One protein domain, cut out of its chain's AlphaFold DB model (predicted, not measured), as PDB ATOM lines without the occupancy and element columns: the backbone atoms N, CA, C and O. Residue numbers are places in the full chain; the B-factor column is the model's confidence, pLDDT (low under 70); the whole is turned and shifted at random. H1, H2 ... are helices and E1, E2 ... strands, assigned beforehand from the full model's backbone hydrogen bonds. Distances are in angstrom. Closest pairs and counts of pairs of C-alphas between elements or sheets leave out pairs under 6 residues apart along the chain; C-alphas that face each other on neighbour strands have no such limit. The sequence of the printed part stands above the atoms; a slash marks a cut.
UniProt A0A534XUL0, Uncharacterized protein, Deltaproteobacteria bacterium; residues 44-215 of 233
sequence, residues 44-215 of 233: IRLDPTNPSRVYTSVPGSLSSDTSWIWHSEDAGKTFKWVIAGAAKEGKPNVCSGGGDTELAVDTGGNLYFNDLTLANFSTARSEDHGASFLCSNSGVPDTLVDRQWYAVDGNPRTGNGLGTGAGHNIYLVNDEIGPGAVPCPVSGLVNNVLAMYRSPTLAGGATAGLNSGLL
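What this domain is: This is residues 44 to 215 of the 233 residues of an uncharacterized protein of Deltaproteobacteria bacterium (UniProt A0A534XUL0). Amid much loop, the sheets E4 E5 E6 E7 and E8 E9 E10 lie partly face to face, a sandwich; the small sheet E1 E2 E3 packs on E4 from the other side. The 172 printed residues run E1 to E10, then H1; each sheet is an antiparallel meander, its strands neighbours in chain order. Named elements hold only 67 residues, mostly strand; the whole is compact, radius of gyration of the C-alphas 15.9 A, spans 51 by 39 by 25 A.

How they stand to each other: In the largest sheet, E4, residues 101 to 105, pairs with E5, 111 to 116, N 102 and O 114 being 2.9 A apart; E6, 121 to 126, and E7, 134 to 136, follow. E4 and E8, residues 145 to 154, come closest at C-alphas 102 and 149, 6.1 A.

Where its parts are: E9, residues 168 to 177, is 29.2 A long, from (4.269, 14.997, 37.757) to (-20.320, 5.873, 50.563). E10 spans 192 to 199; E1, 44 to 46; E2, 54 to 59; E3, 67 to 72; H1, 204 to 207.

The domain as a whole: The printed part has no cut; links E3 to E4, E8 to E9 and E9 to E10 are long. Low-confidence residues include 82 to 93 and 178 to 192.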
ATOM      1  N   ILE A  44      -1.075  -6.031  41.947       94.06
ATOM      2  CA  ILE A  44       0.243  -6.228  41.340       94.06
ATOM      3  C   ILE A  44       0.706  -4.983  40.581       94.06
ATOM      4  O   ILE A  44       0.015  -4.457  39.710       94.06
ATOM      5  N   ARG A  45       1.953  -4.566  40.828       95.44
ATOM      6  CA  ARG A  45       2.597  -3.451  40.121       95.44
ATOM      7  C   ARG A  45       4.025  -3.781  39.716       95.44
ATOM      8  O   ARG A  45       4.770  -4.412  40.459       95.44
ATOM      9  N   LEU A  46       4.414  -3.328  38.528       95.88
ATOM     10  CA  LEU A  46       5.786  -3.428  38.029       95.88
ATOM     11  C   LEU A  46       6.541  -2.138  38.347       95.88
ATOM     12  O   LEU A  46       5.969  -1.054  38.229       95.88
ATOM     13  N   ASP A  47       7.819  -2.249  38.701       96.44
ATOM     14  CA  ASP A  47       8.692  -1.085  38.831       96.44
ATOM     15  C   ASP A  47       9.227  -0.677  37.444       96.44
ATOM     16  O   ASP A  47       9.980  -1.436  36.822       96.44
ATOM     17  N   PRO A  48       8.880   0.514  36.925       96.25
ATOM     18  CA  PRO A  48       9.347   0.957  35.614       96.25
ATOM     19  C   PRO A  48      10.860   1.226  35.568       96.25
ATOM     20  O   PRO A  48      11.423   1.327  34.479       96.25
ATOM     21  N   THR A  49      11.530   1.343  36.718       97.19
ATOM     22  CA  THR A  49      12.981   1.569  36.811       97.19
ATOM     23  C   THR A  49      13.787   0.273  36.889       97.19
ATOM     24  O   THR A  49      14.985   0.274  36.602       97.19
ATOM     25  N   ASN A  50      13.142  -0.846  37.237       96.38
ATOM     26  CA  ASN A  50      13.778  -2.150  37.365       96.38
ATOM     27  C   ASN A  50      12.815  -3.269  36.924       96.38
ATOM     28  O   ASN A  50      11.945  -3.658  37.700       96.38
ATOM     29  N   PRO A  51      13.004  -3.874  35.737       93.81
ATOM     30  CA  PRO A  51      12.105  -4.916  35.231       93.81
ATOM     31  C   PRO A  51      12.137  -6.212  36.055       93.81
ATOM     32  O   PRO A  51      11.270  -7.068  35.885       93.81
ATOM     33  N   SER A  52      13.127  -6.383  36.935       94.00
ATOM     34  CA  SER A  52      13.173  -7.510  37.865       94.00
ATOM     35  C   SER A  52      12.335  -7.271  39.116       94.00
ATOM     36  O   SER A  52      12.128  -8.217  39.877       94.00
ATOM     37  N   ARG A  53      11.853  -6.043  39.337       93.81
ATOM     38  CA  ARG A  53      11.112  -5.684  40.534       93.81
ATOM     39  C   ARG A  53       9.611  -5.644  40.297       93.81
ATOM     40  O   ARG A  53       9.101  -4.912  39.451       93.81
ATOM     41  N   VAL A  54       8.908  -6.448  41.085       94.56
ATOM     42  CA  VAL A  54       7.449  -6.588  41.050       94.56
ATOM     43  C   VAL A  54       6.935  -6.470  42.469       94.56
ATOM     44  O   VAL A  54       7.465  -7.137  43.349       94.56
ATOM     45  N   TYR A  55       5.905  -5.667  42.683       93.25
ATOM     46  CA  TYR A  55       5.225  -5.512  43.960       93.25
ATOM     47  C   TYR A  55       3.860  -6.172  43.913       93.25
ATOM     48  O   TYR A  55       3.196  -6.151  42.879       93.25
ATOM     49  N   THR A  56       3.435  -6.716  45.043       92.69
ATOM     50  CA  THR A  56       2.066  -7.188  45.244       92.69
ATOM     51  C   THR A  56       1.589  -6.807  46.627       92.69
ATOM     52  O   THR A  56       2.403  -6.823  47.555       92.69
ATOM     53  N   SER A  57       0.297  -6.551  46.793       90.62
ATOM     54  CA  SER A  57      -0.298  -6.324  48.109       90.62
ATOM     55  C   SER A  57      -1.629  -7.027  48.273       90.62
ATOM     56  O   SER A  57      -2.233  -7.445  47.289       90.62
ATOM     57  N   VAL A  58      -2.055  -7.149  49.528       90.12
ATOM     58  CA  VAL A  58      -3.415  -7.549  49.899       90.12
ATOM     59  C   VAL A  58      -3.883  -6.911  51.197       90.12
ATOM     60  O   VAL A  58      -3.058  -6.758  52.111       90.12
ATOM     61  N   PRO A  59      -5.195  -6.644  51.330       90.00
ATOM     62  CA  PRO A  59      -5.837  -6.424  52.618       90.00
ATOM     63  C   PRO A  59      -5.838  -7.679  53.481       90.00
ATOM     64  O   PRO A  59      -5.944  -8.798  52.979       90.00
ATOM     65  N   GLY A  60      -5.750  -7.506  54.800       86.12
ATOM     66  CA  GLY A  60      -5.951  -8.592  55.766       86.12
ATOM     67  C   GLY A  60      -7.380  -8.849  56.113       86.12
ATOM     68  O   GLY A  60      -7.852  -9.977  55.991       86.12
ATOM     69  N   SER A  61      -8.042  -7.814  56.574       78.75
ATOM     70  CA  SER A  61      -9.476  -7.721  56.721       78.75
ATOM     71  C   SER A  61      -9.775  -6.322  57.228       78.75
ATOM     72  O   SER A  61      -8.941  -5.675  57.863       78.75
ATOM     73  N   LEU A  62     -11.016  -5.885  57.056       67.88
ATOM     74  CA  LEU A  62     -11.478  -4.592  57.559       67.88
ATOM     75  C   LEU A  62     -11.230  -4.370  59.067       67.88
ATOM     76  O   LEU A  62     -11.254  -3.234  59.525       67.88
ATOM     77  N   SER A  63     -10.981  -5.435  59.838       67.75
ATOM     78  CA  SER A  63     -10.702  -5.391  61.276       67.75
ATOM     79  C   SER A  63      -9.297  -5.870  61.670       67.75
ATOM     80  O   SER A  63      -9.065  -6.096  62.856       67.75
ATOM     81  N   SER A  64      -8.387  -6.127  60.724       72.06
ATOM     82  CA  SER A  64      -7.059  -6.684  61.032       72.06
ATOM     83  C   SER A  64      -6.039  -5.633  61.466       72.06
ATOM     84  O   SER A  64      -4.962  -6.005  61.930       72.06
ATOM     85  N   ASP A  65      -6.313  -4.346  61.221       81.69
ATOM     86  CA  ASP A  65      -5.311  -3.274  61.254       81.69
ATOM     87  C   ASP A  65      -4.057  -3.586  60.406       81.69
ATOM     88  O   ASP A  65      -3.011  -2.955  60.560       81.69
ATOM     89  N   THR A  66      -4.146  -4.552  59.487       81.62
ATOM     90  CA  THR A  66      -2.999  -5.166  58.814       81.62
ATOM     91  C   THR A  66      -3.306  -5.438  57.350       81.62
ATOM     92  O   THR A  66      -4.244  -6.163  57.028       81.62
ATOM     93  N   SER A  67      -2.423  -4.945  56.494       87.50
ATOM     94  CA  SER A  67      -2.295  -5.296  55.084       87.50
ATOM     95  C   SER A  67      -0.861  -5.767  54.835       87.50
ATOM     96  O   SER A  67       0.014  -5.580  55.685       87.50
ATOM     97  N   TRP A  68      -0.578  -6.386  53.693       85.94
ATOM     98  CA  TRP A  68       0.775  -6.871  53.395       85.94
ATOM     99  C   TRP A  68       1.239  -6.417  52.029       85.94
ATOM    100  O   TRP A  68       0.452  -6.368  51.089       85.94
ATOM    101  N   ILE A  69       2.539  -6.148  51.932       88.44
ATOM    102  CA  ILE A  69       3.244  -5.861  50.691       88.44
ATOM    103  C   ILE A  69       4.388  -6.867  50.557       88.44
ATOM    104  O   ILE A  69       5.183  -7.071  51.479       88.44
ATOM    105  N   TRP A  70       4.496  -7.471  49.380       87.88
ATOM    106  CA  TRP A  70       5.647  -8.269  48.972       87.88
ATOM    107  C   TRP A  70       6.289  -7.656  47.745       87.88
ATOM    108  O   TRP A  70       5.623  -7.002  46.941       87.88
ATOM    109  N   HIS A  71       7.575  -7.936  47.573       88.75
ATOM    110  CA  HIS A  71       8.264  -7.656  46.330       88.75
ATOM    111  C   HIS A  71       9.098  -8.841  45.844       88.75
ATOM    112  O   HIS A  71       9.570  -9.678  46.617       88.75
ATOM    113  N   SER A  72       9.255  -8.914  44.534       90.75
ATOM    114  CA  SER A  72      10.221  -9.754  43.842       90.75
ATOM    115  C   SER A  72      11.380  -8.881  43.374       90.75
ATOM    116  O   SER A  72      11.167  -7.720  43.050       90.75
ATOM    117  N   GLU A  73      12.584  -9.445  43.317       91.69
ATOM    118  CA  GLU A  73      13.774  -8.830  42.697       91.69
ATOM    119  C   GLU A  73      14.322  -9.712  41.554       91.69
ATOM    120  O   GLU A  73      15.447  -9.540  41.084       91.69
ATOM    121  N   ASP A  74      13.542 -10.705  41.120       91.94
ATOM    122  CA  ASP A  74      13.915 -11.720  40.131       91.94
ATOM    123  C   ASP A  74      12.851 -11.904  39.033       91.94
ATOM    124  O   ASP A  74      12.701 -12.993  38.469       91.94
ATOM    125  N   ALA A  75      12.161 -10.810  38.696       91.56
ATOM    126  CA  ALA A  75      11.122 -10.713  37.669       91.56
ATOM    127  C   ALA A  75       9.880 -11.574  37.967       91.56
ATOM    128  O   ALA A  75       9.323 -12.218  37.079       91.56
ATOM    129  N   GLY A  76       9.458 -11.606  39.234       91.06
ATOM    130  CA  GLY A  76       8.264 -12.320  39.691       91.06
ATOM    131  C   GLY A  76       8.457 -13.827  39.880       91.06
ATOM    132  O   GLY A  76       7.472 -14.562  39.946       91.06
ATOM    133  N   LYS A  77       9.702 -14.320  39.954       89.94
ATOM    134  CA  LYS A  77       9.986 -15.753  40.170       89.94
ATOM    135  C   LYS A  77       9.932 -16.140  41.643       89.94
ATOM    136  O   LYS A  77       9.540 -17.257  41.965       89.94
ATOM    137  N   THR A  78      10.308 -15.230  42.533       88.81
ATOM    138  CA  THR A  78      10.152 -15.365  43.980       88.81
ATOM    139  C   THR A  78       9.646 -14.058  44.569       88.81
ATOM    140  O   THR A  78      10.087 -12.977  44.182       88.81
ATOM    141  N   PHE A  79       8.726 -14.158  45.525       85.31
ATOM    142  CA  PHE A  79       8.240 -13.018  46.293       85.31
ATOM    143  C   PHE A  79       8.731 -13.125  47.729       85.31
ATOM    144  O   PHE A  79       8.652 -14.181  48.361       85.31
ATOM    145  N   LYS A  80       9.259 -12.014  48.228       75.50
ATOM    146  CA  LYS A  80       9.761 -11.854  49.588       75.50
ATOM    147  C   LYS A  80       9.103 -10.636  50.220       75.50
ATOM    148  O   LYS A  80       8.534  -9.787  49.540       75.50
ATOM    149  N   TRP A  81       9.182 -10.570  51.539       70.81
ATOM    150  CA  TRP A  81       8.832  -9.373  52.295       70.81
ATOM    151  C   TRP A  81       9.711  -8.204  51.870       70.81
ATOM    152  O   TRP A  81      10.890  -8.411  51.571       70.81
ATOM    153  N   VAL A  82       9.158  -6.994  51.883       64.62
ATOM    154  CA  VAL A  82       9.978  -5.807  51.656       64.62
ATOM    155  C   VAL A  82      10.855  -5.522  52.882       64.62
ATOM    156  O   VAL A  82      10.443  -5.699  54.032       64.62
ATOM    157  N   ILE A  83      12.110  -5.150  52.635       51.19
ATOM    158  CA  ILE A  83      13.180  -5.103  53.637       51.19
ATOM    159  C   ILE A  83      13.057  -3.861  54.540       51.19
ATOM    160  O   ILE A  83      13.783  -2.906  54.327       51.19
ATOM    161  N   ALA A  84      12.179  -3.881  55.548       44.00
ATOM    162  CA  ALA A  84      12.388  -3.313  56.903       44.00
ATOM    163  C   ALA A  84      11.209  -3.567  57.876       44.00
ATOM    164  O   ALA A  84      11.172  -2.985  58.961       44.00
ATOM    165  N   GLY A  85      10.248  -4.439  57.551       46.50
ATOM    166  CA  GLY A  85       9.235  -4.868  58.520       46.50
ATOM    167  C   GLY A  85       9.819  -5.871  59.515       46.50
ATOM    168  O   GLY A  85      10.478  -6.833  59.112       46.50
ATOM    169  N   ALA A  86       9.566  -5.697  60.818       44.12
ATOM    170  CA  ALA A  86       9.682  -6.820  61.745       44.12
ATOM    171  C   ALA A  86       8.883  -7.994  61.159       44.12
ATOM    172  O   ALA A  86       7.777  -7.792  60.659       44.12
ATOM    173  N   ALA A  87       9.448  -9.204  61.163       45.38
ATOM    174  CA  ALA A  87       8.786 -10.364  60.579       45.38
ATOM    175  C   ALA A  87       7.448 -10.601  61.292       45.38
ATOM    176  O   ALA A  87       7.462 -11.144  62.399       45.38
ATOM    177  N   LYS A  88       6.344 -10.138  60.677       50.47
ATOM    178  CA  LYS A  88       4.949 -10.599  60.824       50.47
ATOM    179  C   LYS A  88       3.908  -9.747  60.079       50.47
ATOM    180  O   LYS A  88       2.855 -10.293  59.771       50.47
ATOM    181  N   GLU A  89       4.173  -8.489  59.714       53.81
ATOM    182  CA  GLU A  89       3.162  -7.610  59.080       53.81
ATOM    183  C   GLU A  89       3.815  -6.730  58.002       53.81
ATOM    184  O   GLU A  89       4.788  -6.030  58.267       53.81
ATOM    185  N   GLY A  90       3.419  -6.896  56.732       55.25
ATOM    186  CA  GLY A  90       4.163  -6.384  55.560       55.25
ATOM    187  C   GLY A  90       3.882  -4.909  55.307       55.25
ATOM    188  O   GLY A  90       3.886  -4.459  54.165       55.25
ATOM    189  N   LYS A  91       3.534  -4.207  56.381       62.28
ATOM    190  CA  LYS A  91       2.827  -2.943  56.408       62.28
ATOM    191  C   LYS A  91       3.760  -1.826  56.872       62.28
ATOM    192  O   LYS A  91       4.618  -2.053  57.728       62.28
ATOM    193  N   PRO A  92       3.549  -0.582  56.415       63.91
ATOM    194  CA  PRO A  92       4.006   0.597  57.136       63.91
ATOM    195  C   PRO A  92       3.373   0.636  58.545       63.91
ATOM    196  O   PRO A  92       2.260   1.131  58.700       63.91
ATOM    197  N   ASN A  93       4.064   0.146  59.586       67.81
ATOM    198  CA  ASN A  93       3.568   0.086  60.985       67.81
ATOM    199  C   ASN A  93       3.101   1.435  61.584       67.81
ATOM    200  O   ASN A  93       2.620   1.487  62.711       67.81
ATOM    201  N   VAL A  94       3.270   2.536  60.855       72.62
ATOM    202  CA  VAL A  94       2.936   3.904  61.262       72.62
ATOM    203  C   VAL A  94       1.503   4.339  60.920       72.62
ATOM    204  O   VAL A  94       1.024   5.291  61.530       72.62
ATOM    205  N   CYS A  95       0.807   3.671  59.991       83.44
ATOM    206  CA  CYS A  95      -0.562   4.036  59.599       83.44
ATOM    207  C   CYS A  95      -1.563   2.900  59.832       83.44
ATOM    208  O   CYS A  95      -1.186   1.735  59.849       83.44
ATOM    209  N   SER A  96      -2.840   3.227  60.032       87.31
ATOM    210  CA  SER A  96      -3.945   2.262  60.198       87.31
ATOM    211  C   SER A  96      -4.354   1.656  58.848       87.31
ATOM    212  O   SER A  96      -3.972   2.193  57.817       87.31
ATOM    213  N   GLY A  97      -5.074   0.530  58.811       88.94
ATOM    214  CA  GLY A  97      -5.457  -0.078  57.525       88.94
ATOM    215  C   GLY A  97      -6.043  -1.481  57.635       88.94
ATOM    216  O   GLY A  97      -6.462  -1.876  58.714       88.94
ATOM    217  N   GLY A  98      -6.033  -2.244  56.547       88.31
ATOM    218  CA  GLY A  98      -6.451  -3.647  56.509       88.31
ATOM    219  C   GLY A  98      -7.672  -3.924  55.641       88.31
ATOM    220  O   GLY A  98      -7.877  -5.080  55.276       88.31
ATOM    221  N   GLY A  99      -8.472  -2.901  55.315       89.38
ATOM    222  CA  GLY A  99      -9.751  -3.064  54.617       89.38
ATOM    223  C   GLY A  99      -9.630  -3.422  53.141       89.38
ATOM    224  O   GLY A  99     -10.292  -4.356  52.715       89.38
ATOM    225  N   ASP A 100      -8.759  -2.714  52.427       90.06
ATOM    226  CA  ASP A 100      -8.454  -2.832  50.995       90.06
ATOM    227  C   ASP A 100      -7.025  -2.338  50.771       90.06
ATOM    228  O   ASP A 100      -6.532  -1.521  51.556       90.06
ATOM    229  N   THR A 101      -6.383  -2.750  49.672       90.62
ATOM    230  CA  THR A 101      -5.061  -2.233  49.286       90.62
ATOM    231  C   THR A 101      -4.953  -1.839  47.828       90.62
ATOM    232  O   THR A 101      -5.543  -2.485  46.974       90.62
ATOM    233  N   GLU A 102      -4.098  -0.857  47.553       94.12
ATOM    234  CA  GLU A 102      -3.695  -0.462  46.203       94.12
ATOM    235  C   GLU A 102      -2.235   0.012  46.202       94.12
ATOM    236  O   GLU A 102      -1.777   0.683  47.134       94.12
ATOM    237  N   LEU A 103      -1.509  -0.303  45.133       94.62
ATOM    238  CA  LEU A 103      -0.121   0.073  44.906       94.62
ATOM    239  C   LEU A 103       0.027   0.916  43.640       94.62
ATOM    240  O   LEU A 103      -0.684   0.752  42.655       94.62
ATOM    241  N   ALA A 104       1.061   1.751  43.601       97.12
ATOM    242  CA  ALA A 104       1.573   2.295  42.348       97.12
ATOM    243  C   ALA A 104       3.080   2.525  42.418       97.12
ATOM    244  O   ALA A 104       3.631   2.732  43.495       97.12
ATOM    245  N   VAL A 105       3.748   2.527  41.264       97.69
ATOM    246  CA  VAL A 105       5.165   2.892  41.164       97.69
ATOM    247  C   VAL A 105       5.314   3.994  40.129       97.69
ATOM    248  O   VAL A 105       4.762   3.900  39.031       97.69
ATOM    249  N   ASP A 106       6.022   5.058  40.492       97.50
ATOM    250  CA  ASP A 106       6.274   6.178  39.589       97.50
ATOM    251  C   ASP A 106       7.518   5.973  38.717       97.50
ATOM    252  O   ASP A 106       8.305   5.049  38.918       97.50
ATOM    253  N   THR A 107       7.732   6.850  37.733       97.38
ATOM    254  CA  THR A 107       8.893   6.740  36.828       97.38
ATOM    255  C   THR A 107      10.236   7.021  37.512       97.38
ATOM    256  O   THR A 107      11.277   6.885  36.875       97.38
ATOM    257  N   GLY A 108      10.229   7.463  38.771       96.62
ATOM    258  CA  GLY A 108      11.407   7.596  39.622       96.62
ATOM    259  C   GLY A 108      11.662   6.381  40.519       96.62
ATOM    260  O   GLY A 108      12.661   6.391  41.231       96.62
ATOM    261  N   GLY A 109      10.799   5.359  40.487       96.25
ATOM    262  CA  GLY A 109      10.909   4.160  41.321       96.25
ATOM    263  C   GLY A 109      10.342   4.329  42.734       96.25
ATOM    264  O   GLY A 109      10.565   3.467  43.584       96.25
ATOM    265  N   ASN A 110       9.610   5.417  43.015       96.38
ATOM    266  CA  ASN A 110       8.944   5.558  44.311       96.38
ATOM    267  C   ASN A 110       7.706   4.662  44.349       96.38
ATOM    268  O   ASN A 110       6.891   4.680  43.422       96.38
ATOM    269  N   LEU A 111       7.557   3.921  45.444       95.19
ATOM    270  CA  LEU A 111       6.423   3.042  45.697       95.19
ATOM    271  C   LEU A 111       5.364   3.791  46.504       95.19
ATOM    272  O   LEU A 111       5.663   4.351  47.556       95.19
ATOM    273  N   TYR A 112       4.127   3.754  46.038       95.94
ATOM    274  CA  TYR A 112       2.962   4.317  46.703       95.94
ATOM    275  C   TYR A 112       2.046   3.188  47.141       95.94
ATOM    276  O   TYR A 112       1.849   2.231  46.398       95.94
ATOM    277  N   PHE A 113       1.487   3.320  48.335       93.94
ATOM    278  CA  PHE A 113       0.563   2.364  48.922       93.94
ATOM    279  C   PHE A 113      -0.659   3.105  49.459       93.94
ATOM    280  O   PHE A 113      -0.531   4.202  50.004       93.94
ATOM    281  N   ASN A 114      -1.839   2.535  49.269       93.44
ATOM    282  CA  ASN A 114      -3.081   2.998  49.863       93.44
ATOM    283  C   ASN A 114      -3.753   1.834  50.579       93.44
ATOM    284  O   ASN A 114      -3.958   0.782  49.979       93.44
ATOM    285  N   ASP A 115      -4.092   2.053  51.840       91.19
ATOM    286  CA  ASP A 115      -4.716   1.099  52.735       91.19
ATOM    287  C   ASP A 115      -6.034   1.683  53.256       91.19
ATOM    288  O   ASP A 115      -6.089   2.843  53.678       91.19
ATOM    289  N   LEU A 116      -7.104   0.896  53.238       90.12
ATOM    290  CA  LEU A 116      -8.423   1.366  53.660       90.12
ATOM    291  C   LEU A 116      -8.637   1.170  55.164       90.12
ATOM    292  O   LEU A 116      -8.393   0.099  55.726       90.12
ATOM    293  N   THR A 117      -9.178   2.208  55.799       86.31
ATOM    294  CA  THR A 117      -9.830   2.130  57.110       86.31
ATOM    295  C   THR A 117     -11.291   2.546  56.974       86.31
ATOM    296  O   THR A 117     -11.658   3.227  56.024       86.31
ATOM    297  N   LEU A 118     -12.121   2.248  57.978       76.19
ATOM    298  CA  LEU A 118     -13.517   2.712  58.008       76.19
ATOM    299  C   LEU A 118     -13.676   4.246  57.954       76.19
ATOM    300  O   LEU A 118     -14.757   4.738  57.638       76.19
ATOM    301  N   ALA A 119     -12.638   5.009  58.317       81.44
ATOM    302  CA  ALA A 119     -12.707   6.465  58.395       81.44
ATOM    303  C   ALA A 119     -12.212   7.157  57.114       81.44
ATOM    304  O   ALA A 119     -12.868   8.074  56.619       81.44
ATOM    305  N   ASN A 120     -11.041   6.756  56.613       88.31
ATOM    306  CA  ASN A 120     -10.337   7.364  55.480       88.31
ATOM    307  C   ASN A 120      -9.305   6.366  54.910       88.31
ATOM    308  O   ASN A 120      -9.085   5.284  55.462       88.31
ATOM    309  N   PHE A 121      -8.613   6.772  53.856       91.62
ATOM    310  CA  PHE A 121      -7.421   6.113  53.356       91.62
ATOM    311  C   PHE A 121      -6.172   6.477  54.149       91.62
ATOM    312  O   PHE A 121      -5.844   7.652  54.358       91.62
ATOM    313  N   SER A 122      -5.413   5.445  54.482       91.94
ATOM    314  CA  SER A 122      -4.016   5.559  54.848       91.94
ATOM    315  C   SER A 122      -3.165   5.470  53.597       91.94
ATOM    316  O   SER A 122      -3.051   4.416  52.982       91.94
ATOM    317  N   THR A 123      -2.529   6.572  53.222       93.75
ATOM    318  CA  THR A 123      -1.632   6.595  52.063       93.75
ATOM    319  C   THR A 123      -0.187   6.651  52.521       93.75
ATOM    320  O   THR A 123       0.139   7.276  53.533       93.75
ATOM    321  N   ALA A 124       0.688   5.961  51.804       92.75
ATOM    322  CA  ALA A 124       2.094   5.867  52.131       92.75
ATOM    323  C   ALA A 124       2.962   5.937  50.878       92.75
ATOM    324  O   ALA A 124       2.562   5.513  49.794       92.75
ATOM    325  N   ARG A 125       4.178   6.455  51.044       94.19
ATOM    326  CA  ARG A 125       5.204   6.512  50.004       94.19
ATOM    327  C   ARG A 125       6.523   5.988  50.546       94.19
ATOM    328  O   ARG A 125       6.955   6.398  51.624       94.19
ATOM    329  N   SER A 126       7.182   5.159  49.754       92.62
ATOM    330  CA  SER A 126       8.561   4.738  49.941       92.62
ATOM    331  C   SER A 126       9.436   5.242  48.795       92.62
ATOM    332  O   SER A 126       9.048   5.199  47.628       92.62
ATOM    333  N   GLU A 127      10.632   5.708  49.148       93.44
ATOM    334  CA  GLU A 127      11.683   6.151  48.215       93.44
ATOM    335  C   GLU A 127      12.857   5.149  48.181       93.44
ATOM    336  O   GLU A 127      13.880   5.386  47.548       93.44
ATOM    337  N   ASP A 128      12.715   4.022  48.880       90.81
ATOM    338  CA  ASP A 128      13.718   2.968  49.060       90.81
ATOM    339  C   ASP A 128      13.115   1.579  48.793       90.81
ATOM    340  O   ASP A 128      13.463   0.574  49.415       90.81
ATOM    341  N   HIS A 129      12.211   1.535  47.814       89.50
ATOM    342  CA  HIS A 129      11.628   0.313  47.259       89.50
ATOM    343  C   HIS A 129      10.778  -0.495  48.247       89.50
ATOM    344  O   HIS A 129      10.634  -1.706  48.084       89.50
ATOM    345  N   GLY A 130      10.188   0.198  49.216       86.19
ATOM    346  CA  GLY A 130       9.318  -0.283  50.285       86.19
ATOM    347  C   GLY A 130      10.063  -0.710  51.552       86.19
ATOM    348  O   GLY A 130       9.466  -1.362  52.406       86.19
ATOM    349  N   ALA A 131      11.353  -0.379  51.682       84.12
ATOM    350  CA  ALA A 131      12.081  -0.614  52.922       84.12
ATOM    351  C   ALA A 131      11.535   0.281  54.044       84.12
ATOM    352  O   ALA A 131      11.158  -0.205  55.101       84.12
ATOM    353  N   SER A 132      11.382   1.577  53.801       84.94
ATOM    354  CA  SER A 132      10.750   2.516  54.721       84.94
ATOM    355  C   SER A 132       9.617   3.277  54.048       84.94
ATOM    356  O   SER A 132       9.599   3.481  52.835       84.94
ATOM    357  N   PHE A 133       8.649   3.704  54.855       88.94
ATOM    358  CA  PHE A 133       7.480   4.426  54.378       88.94
ATOM    359  C   PHE A 133       7.222   5.669  55.220       88.94
ATOM    360  O   PHE A 133       7.166   5.613  56.450       88.94
ATOM    361  N   LEU A 134       6.991   6.779  54.530       91.12
ATOM    362  CA  LEU A 134       6.264   7.922  55.068       91.12
ATOM    363  C   LEU A 134       4.773   7.670  54.852       91.12
ATOM    364  O   LEU A 134       4.408   7.154  53.798       91.12
ATOM    365  N   CYS A 135       3.915   8.023  55.808       90.56
ATOM    366  CA  CYS A 135       2.485   7.745  55.689       90.56
ATOM    367  C   CYS A 135       1.590   8.844  56.283       90.56
ATOM    368  O   CYS A 135       2.035   9.661  57.092       90.56
ATOM    369  N   SER A 136       0.320   8.850  55.872       91.62
ATOM    370  CA  SER A 136      -0.747   9.711  56.382       91.62
ATOM    371  C   SER A 136      -2.065   8.937  56.473       91.62
ATOM    372  O   SER A 136      -2.488   8.368  55.474       91.62
ATOM    373  N   ASN A 137      -2.752   8.986  57.622       91.81
ATOM    374  CA  ASN A 137      -4.103   8.420  57.822       91.81
ATOM    375  C   ASN A 137      -5.230   9.326  57.263       91.81
ATOM    376  O   ASN A 137      -6.391   9.215  57.655       91.81
ATOM    377  N   SER A 138      -4.883  10.319  56.443       90.88
ATOM    378  CA  SER A 138      -5.822  11.276  55.843       90.88
ATOM    379  C   SER A 138      -5.396  11.548  54.404       90.88
ATOM    380  O   SER A 138      -5.035  12.669  54.028       90.88
ATOM    381  N   GLY A 139      -5.349  10.473  53.613       91.50
ATOM    382  CA  GLY A 139      -4.890  10.514  52.228       91.50
ATOM    383  C   GLY A 139      -5.783  11.359  51.324       91.50
ATOM    384  O   GLY A 139      -5.289  11.946  50.361       91.50
ATOM    385  N   VAL A 140      -7.069  11.476  51.658       91.81
ATOM    386  CA  VAL A 140      -8.062  12.304  50.957       91.81
ATOM    387  C   VAL A 140      -8.832  13.185  51.951       91.81
ATOM    388  O   VAL A 140      -8.887  12.856  53.138       91.81
ATOM    389  N   PRO A 141      -9.408  14.320  51.512       89.62
ATOM    390  CA  PRO A 141     -10.176  15.208  52.389       89.62
ATOM    391  C   PRO A 141     -11.509  14.615  52.865       89.62
ATOM    392  O   PRO A 141     -12.021  15.064  53.889       89.62
ATOM    393  N   ASP A 142     -12.058  13.641  52.138       84.06
ATOM    394  CA  ASP A 142     -13.389  13.085  52.386       84.06
ATOM    395  C   ASP A 142     -13.324  11.816  53.256       84.06
ATOM    396  O   ASP A 142     -12.255  11.245  53.476       84.06
ATOM    397  N   THR A 143     -14.457  11.389  53.808       84.38
ATOM    398  CA  THR A 143     -14.576  10.189  54.656       84.38
ATOM    399  C   THR A 143     -15.582   9.209  54.069       84.38
ATOM    400  O   THR A 143     -16.261   9.527  53.096       84.38
ATOM    401  N   LEU A 144     -15.696   8.018  54.674       82.06
ATOM    402  CA  LEU A 144     -16.555   6.933  54.173       82.06
ATOM    403  C   LEU A 144     -16.177   6.532  52.740       82.06
ATOM    404  O   LEU A 144     -17.021   6.412  51.859       82.06
ATOM    405  N   VAL A 145     -14.880   6.374  52.513       85.50
ATOM    406  CA  VAL A 145     -14.302   6.019  51.218       85.50
ATOM    407  C   VAL A 145     -14.167   4.505  51.077       85.50
ATOM    408  O   VAL A 145     -14.074   3.805  52.082       85.50
ATOM    409  N   ASP A 146     -14.173   4.006  49.845       86.12
ATOM    410  CA  ASP A 146     -14.093   2.576  49.529       86.12
ATOM    411  C   ASP A 146     -13.497   2.352  48.131       86.12
ATOM    412  O   ASP A 146     -13.592   3.237  47.280       86.12
ATOM    413  N   ARG A 147     -12.900   1.180  47.878       86.81
ATOM    414  CA  ARG A 147     -12.310   0.786  46.583       86.81
ATOM    415  C   ARG A 147     -11.365   1.820  45.969       86.81
ATOM    416  O   ARG A 147     -11.695   2.519  45.015       86.81
ATOM    417  N   GLN A 148     -10.162   1.921  46.506       91.81
ATOM    418  CA  GLN A 148      -9.130   2.794  45.956       91.81
ATOM    419  C   GLN A 148      -8.490   2.253  44.666       91.81
ATOM    420  O   GLN A 148      -8.215   1.067  44.544       91.81
ATOM    421  N   TRP A 149      -8.143   3.160  43.750       95.00
ATOM    422  CA  TRP A 149      -7.321   2.883  42.572       95.00
ATOM    423  C   TRP A 149      -6.335   4.013  42.304       95.00
ATOM    424  O   TRP A 149      -6.710   5.192  42.288       95.00
ATOM    425  N   TYR A 150      -5.083   3.659  42.018       96.75
ATOM    426  CA  TYR A 150      -4.063   4.618  41.630       96.75
ATOM    427  C   TYR A 150      -3.799   4.628  40.126       96.75
ATOM    428  O   TYR A 150      -3.745   3.605  39.438       96.75
ATOM    429  N   ALA A 151      -3.522   5.833  39.631       95.19
ATOM    430  CA  ALA A 151      -2.863   6.056  38.355       95.19
ATOM    431  C   ALA A 151      -1.716   7.047  38.544       95.19
ATOM    432  O   ALA A 151      -1.901   8.113  39.129       95.19
ATOM    433  N   VAL A 152      -0.535   6.718  38.024       95.56
ATOM    434  CA  VAL A 152       0.642   7.588  38.100       95.56
ATOM    435  C   VAL A 152       1.005   8.110  36.719       95.56
ATOM    436  O   VAL A 152       1.005   7.384  35.730       95.56
ATOM    437  N   ASP A 153       1.334   9.390  36.678       94.25
ATOM    438  CA  ASP A 153       1.799  10.149  35.531       94.25
ATOM    439  C   ASP A 153       3.191  10.709  35.864       94.25
ATOM    440  O   ASP A 153       3.320  11.690  36.602       94.25
ATOM    441  N   GLY A 154       4.234  10.055  35.344       95.56
ATOM    442  CA  GLY A 154       5.644  10.403  35.553       95.56
ATOM    443  C   GLY A 154       6.105  10.265  37.001       95.56
ATOM    444  O   GLY A 154       5.902   9.208  37.585       95.56
ATOM    445  N   ASN A 155       6.754  11.296  37.557       95.88
ATOM    446  CA  ASN A 155       7.281  11.327  38.925       95.88
ATOM    447  C   ASN A 155       6.617  12.452  39.755       95.88
ATOM    448  O   ASN A 155       7.057  13.611  39.704       95.88
ATOM    449  N   PRO A 156       5.608  12.126  40.584       95.50
ATOM    450  CA  PRO A 156       4.897  13.072  41.443       95.50
ATOM    451  C   PRO A 156       5.775  13.872  42.419       95.50
ATOM    452  O   PRO A 156       5.418  14.996  42.781       95.50
ATOM    453  N   ARG A 157       6.954  13.364  42.812       95.06
ATOM    454  CA  ARG A 157       7.903  14.084  43.693       95.06
ATOM    455  C   ARG A 157       8.463  15.353  43.068       95.06
ATOM    456  O   ARG A 157       8.938  16.232  43.779       95.06
ATOM    457  N   THR A 158       8.413  15.448  41.746       93.81
ATOM    458  CA  THR A 158       8.891  16.617  41.001       93.81
ATOM    459  C   THR A 158       7.780  17.638  40.735       93.81
ATOM    460  O   THR A 158       8.038  18.705  40.182       93.81
ATOM    461  N   GLY A 159       6.543  17.346  41.158       90.50
ATOM    462  CA  GLY A 159       5.395  18.231  41.001       90.50
ATOM    463  C   GLY A 159       5.336  19.361  42.032       90.50
ATOM    464  O   GLY A 159       5.768  19.231  43.176       90.50
ATOM    465  N   ASN A 160       4.723  20.477  41.638       88.69
ATOM    466  CA  ASN A 160       4.479  21.646  42.493       88.69
ATOM    467  C   ASN A 160       3.032  21.730  43.023       88.69
ATOM    468  O   ASN A 160       2.658  22.725  43.634       88.69
ATOM    469  N   GLY A 161       2.200  20.724  42.737       85.06
ATOM    470  CA  GLY A 161       0.809  20.677  43.188       85.06
ATOM    471  C   GLY A 161      -0.183  21.550  42.430       85.06
ATOM    472  O   GLY A 161      -1.375  21.515  42.721       85.06
ATOM    473  N   LEU A 162       0.276  22.327  41.446       82.25
ATOM    474  CA  LEU A 162      -0.600  23.162  40.619       82.25
ATOM    475  C   LEU A 162      -1.299  22.363  39.515       82.25
ATOM    476  O   LEU A 162      -2.225  22.861  38.880       82.25
ATOM    477  N   GLY A 163      -0.873  21.119  39.288       65.81
ATOM    478  CA  GLY A 163      -1.557  20.197  38.398       65.81
ATOM    479  C   GLY A 163      -1.525  20.576  36.911       65.81
ATOM    480  O   GLY A 163      -2.380  20.142  36.137       65.81
ATOM    481  N   THR A 164      -0.563  21.390  36.490       63.66
ATOM    482  CA  THR A 164      -0.468  21.884  35.108       63.66
ATOM    483  C   THR A 164       0.611  21.199  34.266       63.66
ATOM    484  O   THR A 164       0.687  21.479  33.074       63.66
ATOM    485  N   GLY A 165       1.416  20.294  34.832       67.25
ATOM    486  CA  GLY A 165       2.439  19.547  34.092       67.25
ATOM    487  C   GLY A 165       2.108  18.060  33.997       67.25
ATOM    488  O   GLY A 165       1.843  17.435  35.026       67.25
ATOM    489  N   ALA A 166       2.119  17.512  32.779       84.06
ATOM    490  CA  ALA A 166       2.190  16.069  32.560       84.06
ATOM    491  C   ALA A 166       3.500  15.524  33.149       84.06
ATOM    492  O   ALA A 166       4.503  16.235  33.178       84.06
ATOM    493  N   GLY A 167       3.493  14.283  33.615       91.44
ATOM    494  CA  GLY A 167       4.658  13.609  34.175       91.44
ATOM    495  C   GLY A 167       4.956  13.922  35.647       91.44
ATOM    496  O   GLY A 167       6.055  13.617  36.113       91.44
ATOM    497  N   HIS A 168       4.025  14.535  36.384       93.69
ATOM    498  CA  HIS A 168       4.269  14.997  37.757       93.69
ATOM    499  C   HIS A 168       3.142  14.682  38.750       93.69
ATOM    500  O   HIS A 168       2.974  15.415  39.727       93.69
ATOM    501  N   ASN A 169       2.327  13.654  38.504       93.75
ATOM    502  CA  ASN A 169       1.066  13.475  39.229       93.75
ATOM    503  C   ASN A 169       0.777  12.024  39.579       93.75
ATOM    504  O   ASN A 169       1.036  11.127  38.790       93.75
ATOM    505  N   ILE A 170       0.185  11.808  40.743       95.38
ATOM    506  CA  ILE A 170      -0.531  10.577  41.064       95.38
ATOM    507  C   ILE A 170      -1.987  10.945  41.307       95.38
ATOM    508  O   ILE A 170      -2.296  11.982  41.902       95.38
ATOM    509  N   TYR A 171      -2.877  10.119  40.789       95.00
ATOM    510  CA  TYR A 171      -4.310  10.260  40.924       95.00
ATOM    511  C   TYR A 171      -4.834   9.111  41.760       95.00
ATOM    512  O   TYR A 171      -4.444   7.967  41.535       95.00
ATOM    513  N   LEU A 172      -5.709   9.443  42.700       95.06
ATOM    514  CA  LEU A 172      -6.418   8.493  43.539       95.06
ATOM    515  C   LEU A 172      -7.891   8.576  43.181       95.06
ATOM    516  O   LEU A 172      -8.479   9.652  43.272       95.06
ATOM    517  N   VAL A 173      -8.449   7.464  42.733       92.88
ATOM    518  CA  VAL A 173      -9.873   7.315  42.456       92.88
ATOM    519  C   VAL A 173     -10.461   6.370  43.491       92.88
ATOM    520  O   VAL A 173      -9.810   5.391  43.838       92.88
ATOM    521  N   ASN A 174     -11.665   6.652  43.974       90.38
ATOM    522  CA  ASN A 174     -12.378   5.772  44.898       90.38
ATOM    523  C   ASN A 174     -13.882   6.012  44.863       90.38
ATOM    524  O   ASN A 174     -14.339   7.041  44.364       90.38
ATOM    525  N   ASP A 175     -14.629   5.087  45.451       86.38
ATOM    526  CA  ASP A 175     -16.025   5.288  45.809       86.38
ATOM    527  C   ASP A 175     -16.125   6.089  47.122       86.38
ATOM    528  O   ASP A 175     -15.335   5.904  48.050       86.38
ATOM    529  N   GLU A 176     -17.098   6.989  47.215       79.75
ATOM    530  CA  GLU A 176     -17.568   7.603  48.464       79.75
ATOM    531  C   GLU A 176     -18.950   7.034  48.821       79.75
ATOM    532  O   GLU A 176     -19.865   7.052  47.991       79.75
ATOM    533  N   ILE A 177     -19.118   6.546  50.055       71.50
ATOM    534  CA  ILE A 177     -20.320   5.873  50.563       71.50
ATOM    535  C   ILE A 177     -21.020   6.762  51.620       71.50
ATOM    536  O   ILE A 177     -20.780   6.615  52.815       71.50
ATOM    537  N   GLY A 178     -21.932   7.673  51.233       60.38
ATOM    538  CA  GLY A 178     -22.799   8.400  52.197       60.38
ATOM    539  C   GLY A 178     -23.212   9.844  51.840       60.38
ATOM    540  O   GLY A 178     -22.760  10.386  50.840       60.38
ATOM    541  N   PRO A 179     -24.120  10.494  52.610       47.00
ATOM    542  CA  PRO A 179     -24.968  11.605  52.159       47.00
ATOM    543  C   PRO A 179     -24.263  12.965  52.147       47.00
ATOM    544  O   PRO A 179     -24.389  13.765  53.072       47.00
ATOM    545  N   GLY A 180     -23.601  13.288  51.047       46.75
ATOM    546  CA  GLY A 180     -23.120  14.642  50.801       46.75
ATOM    547  C   GLY A 180     -22.765  14.804  49.337       46.75
ATOM    548  O   GLY A 180     -21.785  14.251  48.874       46.75
ATOM    549  N   ALA A 181     -23.586  15.526  48.579       48.34
ATOM    550  CA  ALA A 181     -23.341  15.744  47.158       48.34
ATOM    551  C   ALA A 181     -22.058  16.565  46.914       48.34
ATOM    552  O   ALA A 181     -21.822  17.544  47.621       48.34
ATOM    553  N   VAL A 182     -21.396  16.360  45.767       45.66
ATOM    554  CA  VAL A 182     -21.162  17.522  44.897       45.66
ATOM    555  C   VAL A 182     -22.380  17.632  43.972       45.66
ATOM    556  O   VAL A 182     -22.616  16.739  43.158       45.66
ATOM    557  N   PRO A 183     -23.205  18.686  44.097       49.03
ATOM    558  CA  PRO A 183     -24.463  18.801  43.374       49.03
ATOM    559  C   PRO A 183     -24.243  18.931  41.863       49.03
ATOM    560  O   PRO A 183     -23.796  19.972  41.388       49.03
ATOM    561  N   CYS A 184     -24.626  17.893  41.119       35.78
ATOM    562  CA  CYS A 184     -25.264  17.924  39.795       35.78
ATOM    563  C   CYS A 184     -26.124  16.643  39.702       35.78
ATOM    564  O   CYS A 184     -25.678  15.589  40.137       35.78
ATOM    565  N   PRO A 185     -27.391  16.736  39.276       49.03
ATOM    566  CA  PRO A 185     -28.531  16.183  40.004       49.03
ATOM    567  C   PRO A 185     -28.630  14.654  39.924       49.03
ATOM    568  O   PRO A 185     -28.782  14.135  38.829       49.03
ATOM    569  N   VAL A 186     -28.665  13.971  41.076       40.44
ATOM    570  CA  VAL A 186     -29.628  12.896  41.404       40.44
ATOM    571  C   VAL A 186     -29.616  12.598  42.913       40.44
ATOM    572  O   VAL A 186     -28.606  12.732  43.596       40.44
ATOM    573  N   SER A 187     -30.795  12.259  43.426       34.88
ATOM    574  CA  SER A 187     -31.204  12.143  44.829       34.88
ATOM    575  C   SER A 187     -30.737  10.872  45.550       34.88
ATOM    576  O   SER A 187     -30.800   9.795  44.962       34.88
ATOM    577  N   GLY A 188     -30.463  10.982  46.858       39.56
ATOM    578  CA  GLY A 188     -30.603   9.891  47.836       39.56
ATOM    579  C   GLY A 188     -29.394   9.656  48.749       39.56
ATOM    580  O   GLY A 188     -28.255   9.743  48.312       39.56
ATOM    581  N   LEU A 189     -29.658   9.292  50.011       43.97
ATOM    582  CA  LEU A 189     -28.731   8.758  51.035       43.97
ATOM    583  C   LEU A 189     -28.093   7.390  50.640       43.97
ATOM    584  O   LEU A 189     -27.814   6.563  51.501       43.97
ATOM    585  N   VAL A 190     -27.939   7.118  49.339       50.00
ATOM    586  CA  VAL A 190     -27.765   5.776  48.738       50.00
ATOM    587  C   VAL A 190     -26.904   5.779  47.463       50.00
ATOM    588  O   VAL A 190     -26.915   4.806  46.716       50.00
ATOM    589  N   ASN A 191     -26.154   6.849  47.190       53.03
ATOM    590  CA  ASN A 191     -25.350   6.934  45.970       53.03
ATOM    591  C   ASN A 191     -23.863   6.758  46.288       53.03
ATOM    592  O   ASN A 191     -23.290   7.595  46.979       53.03
ATOM    593  N   ASN A 192     -23.261   5.702  45.733       65.44
ATOM    594  CA  ASN A 192     -21.811   5.601  45.599       65.44
ATOM    595  C   ASN A 192     -21.375   6.585  44.513       65.44
ATOM    596  O   ASN A 192     -21.884   6.528  43.386       65.44
ATOM    597  N   VAL A 193     -20.470   7.500  44.844       74.38
ATOM    598  CA  VAL A 193     -19.913   8.444  43.872       74.38
ATOM    599  C   VAL A 193     -18.450   8.119  43.657       74.38
ATOM    600  O   VAL A 193     -17.692   8.028  44.615       74.38
ATOM    601  N   LEU A 194     -18.056   7.993  42.392       84.31
ATOM    602  CA  LEU A 194     -16.652   7.881  42.030       84.31
ATOM    603  C   LEU A 194     -15.993   9.263  42.139       84.31
ATOM    604  O   LEU A 194     -16.266  10.160  41.332       84.31
ATOM    605  N   ALA A 195     -15.131   9.433  43.132       85.25
ATOM    606  CA  ALA A 195     -14.325  10.623  43.341       85.25
ATOM    607  C   ALA A 195     -12.930  10.444  42.733       85.25
ATOM    608  O   ALA A 195     -12.409   9.337  42.638       85.25
ATOM    609  N   MET A 196     -12.317  11.549  42.304       89.81
ATOM    610  CA  MET A 196     -10.943  11.561  41.804       89.81
ATOM    611  C   MET A 196     -10.168  12.716  42.427       89.81
ATOM    612  O   MET A 196     -10.500  13.896  42.261       89.81
ATOM    613  N   TYR A 197      -9.075  12.359  43.080       91.44
ATOM    614  CA  TYR A 197      -8.136  13.259  43.720       91.44
ATOM    615  C   TYR A 197      -6.804  13.245  42.987       91.44
ATOM    616  O   TYR A 197      -6.495  12.358  42.189       91.44
ATOM    617  N   ARG A 198      -5.988  14.255  43.273       92.56
ATOM    618  CA  ARG A 198      -4.651  14.402  42.714       92.56
ATOM    619  C   ARG A 198      -3.646  14.754  43.789       92.56
ATOM    620  O   ARG A 198      -3.915  15.579  44.662       92.56
ATOM    621  N   SER A 199      -2.458  14.193  43.644       94.06
ATOM    622  CA  SER A 199      -1.280  14.506  44.431       94.06
ATOM    623  C   SER A 199      -0.068  14.747  43.505       94.06
ATOM    624  O   SER A 199      -0.027  14.179  42.409       94.06
ATOM    625  N   PRO A 200       0.918  15.582  43.890       93.44
ATOM    626  CA  PRO A 200       0.995  16.353  45.134       93.44
ATOM    627  C   PRO A 200      -0.102  17.415  45.281       93.44
ATOM    628  O   PRO A 200      -0.667  17.891  44.295       93.44
ATOM    629  N   THR A 201      -0.384  17.807  46.524       89.75
ATOM    630  CA  THR A 201      -1.155  19.028  46.821       89.75
ATOM    631  C   THR A 201      -0.286  20.271  46.595       89.75
ATOM    632  O   THR A 201       0.891  20.149  46.268       89.75
ATOM    633  N   LEU A 202      -0.811  21.481  46.836       88.62
ATOM    634  CA  LEU A 202      -0.053  22.745  46.739       88.62
ATOM    635  C   LEU A 202       1.215  22.805  47.613       88.62
ATOM    636  O   LEU A 202       2.056  23.672  47.398       88.62
ATOM    637  N   ALA A 203       1.379  21.885  48.568       87.19
ATOM    638  CA  ALA A 203       2.626  21.696  49.307       87.19
ATOM    639  C   ALA A 203       3.749  21.035  48.469       87.19
ATOM    640  O   ALA A 203       4.862  20.841  48.957       87.19
ATOM    641  N   GLY A 204       3.474  20.693  47.207       90.44
ATOM    642  CA  GLY A 204       4.431  20.148  46.255       90.44
ATOM    643  C   GLY A 204       4.824  18.701  46.542       90.44
ATOM    644  O   GLY A 204       4.231  18.010  47.378       90.44
ATOM    645  N   GLY A 205       5.844  18.239  45.823       92.44
ATOM    646  CA  GLY A 205       6.277  16.845  45.784       92.44
ATOM    647  C   GLY A 205       6.667  16.227  47.126       92.44
ATOM    648  O   GLY A 205       6.734  15.007  47.232       92.44
ATOM    649  N   ALA A 206       6.871  17.008  48.190       92.50
ATOM    650  CA  ALA A 206       7.004  16.463  49.544       92.50
ATOM    651  C   ALA A 206       5.767  15.637  49.951       92.50
ATOM    652  O   ALA A 206       5.915  14.554  50.514       92.50
ATOM    653  N   THR A 207       4.574  16.096  49.564       92.75
ATOM    654  CA  THR A 207       3.271  15.474  49.876       92.75
ATOM    655  C   THR A 207       2.772  14.492  48.819       92.75
ATOM    656  O   THR A 207       1.681  13.943  48.960       92.75
ATOM    657  N   ALA A 208       3.555  14.269  47.760       94.75
ATOM    658  CA  ALA A 208       3.200  13.368  46.672       94.75
ATOM    659  C   ALA A 208       2.817  11.978  47.195       94.75
ATOM    660  O   ALA A 208       3.623  11.340  47.876       94.75
ATOM    661  N   GLY A 209       1.593  11.551  46.883       94.06
ATOM    662  CA  GLY A 209       0.991  10.282  47.289       94.06
ATOM    663  C   GLY A 209       0.788  10.092  48.796       94.06
ATOM    664  O   GLY A 209       0.445   8.994  49.204       94.06
ATOM    665  N   LEU A 210       1.004  11.132  49.611       94.62
ATOM    666  CA  LEU A 210       0.694  11.146  51.050       94.62
ATOM    667  C   LEU A 210      -0.599  11.908  51.343       94.62
ATOM    668  O   LEU A 210      -1.304  11.621  52.301       94.62
ATOM    669  N   ASN A 211      -0.896  12.925  50.537       93.88
ATOM    670  CA  ASN A 211      -2.158  13.645  50.593       93.88
ATOM    671  C   ASN A 211      -2.578  13.988  49.171       93.88
ATOM    672  O   ASN A 211      -1.765  14.446  48.360       93.88
ATOM    673  N   SER A 212      -3.855  13.798  48.885       91.94
ATOM    674  CA  SER A 212      -4.466  14.075  47.596       91.94
ATOM    675  C   SER A 212      -5.569  15.106  47.782       91.94
ATOM    676  O   SER A 212      -6.373  15.024  48.704       91.94
ATOM    677  N   GLY A 213      -5.587  16.118  46.923       86.44
ATOM    678  CA  GLY A 213      -6.623  17.145  46.917       86.44
ATOM    679  C   GLY A 213      -7.607  16.931  45.777       86.44
ATOM    680  O   GLY A 213      -7.280  16.303  44.768       86.44
ATOM    681  N   LEU A 214      -8.800  17.512  45.903       75.81
ATOM    682  CA  LEU A 214      -9.763  17.574  44.806       75.81
ATOM    683  C   LEU A 214      -9.127  18.209  43.564       75.81
ATOM    684  O   LEU A 214      -8.455  19.247  43.641       75.81
ATOM    685  N   LEU A 215      -9.408  17.624  42.400       68.94
ATOM    686  CA  LEU A 215      -9.105  18.234  41.110       68.94
ATOM    687  C   LEU A 215      -9.895  19.543  40.980       68.94
ATOM    688  O   LEU A 215     -11.060  19.562  40.578       68.94
TER     689      LEU A 215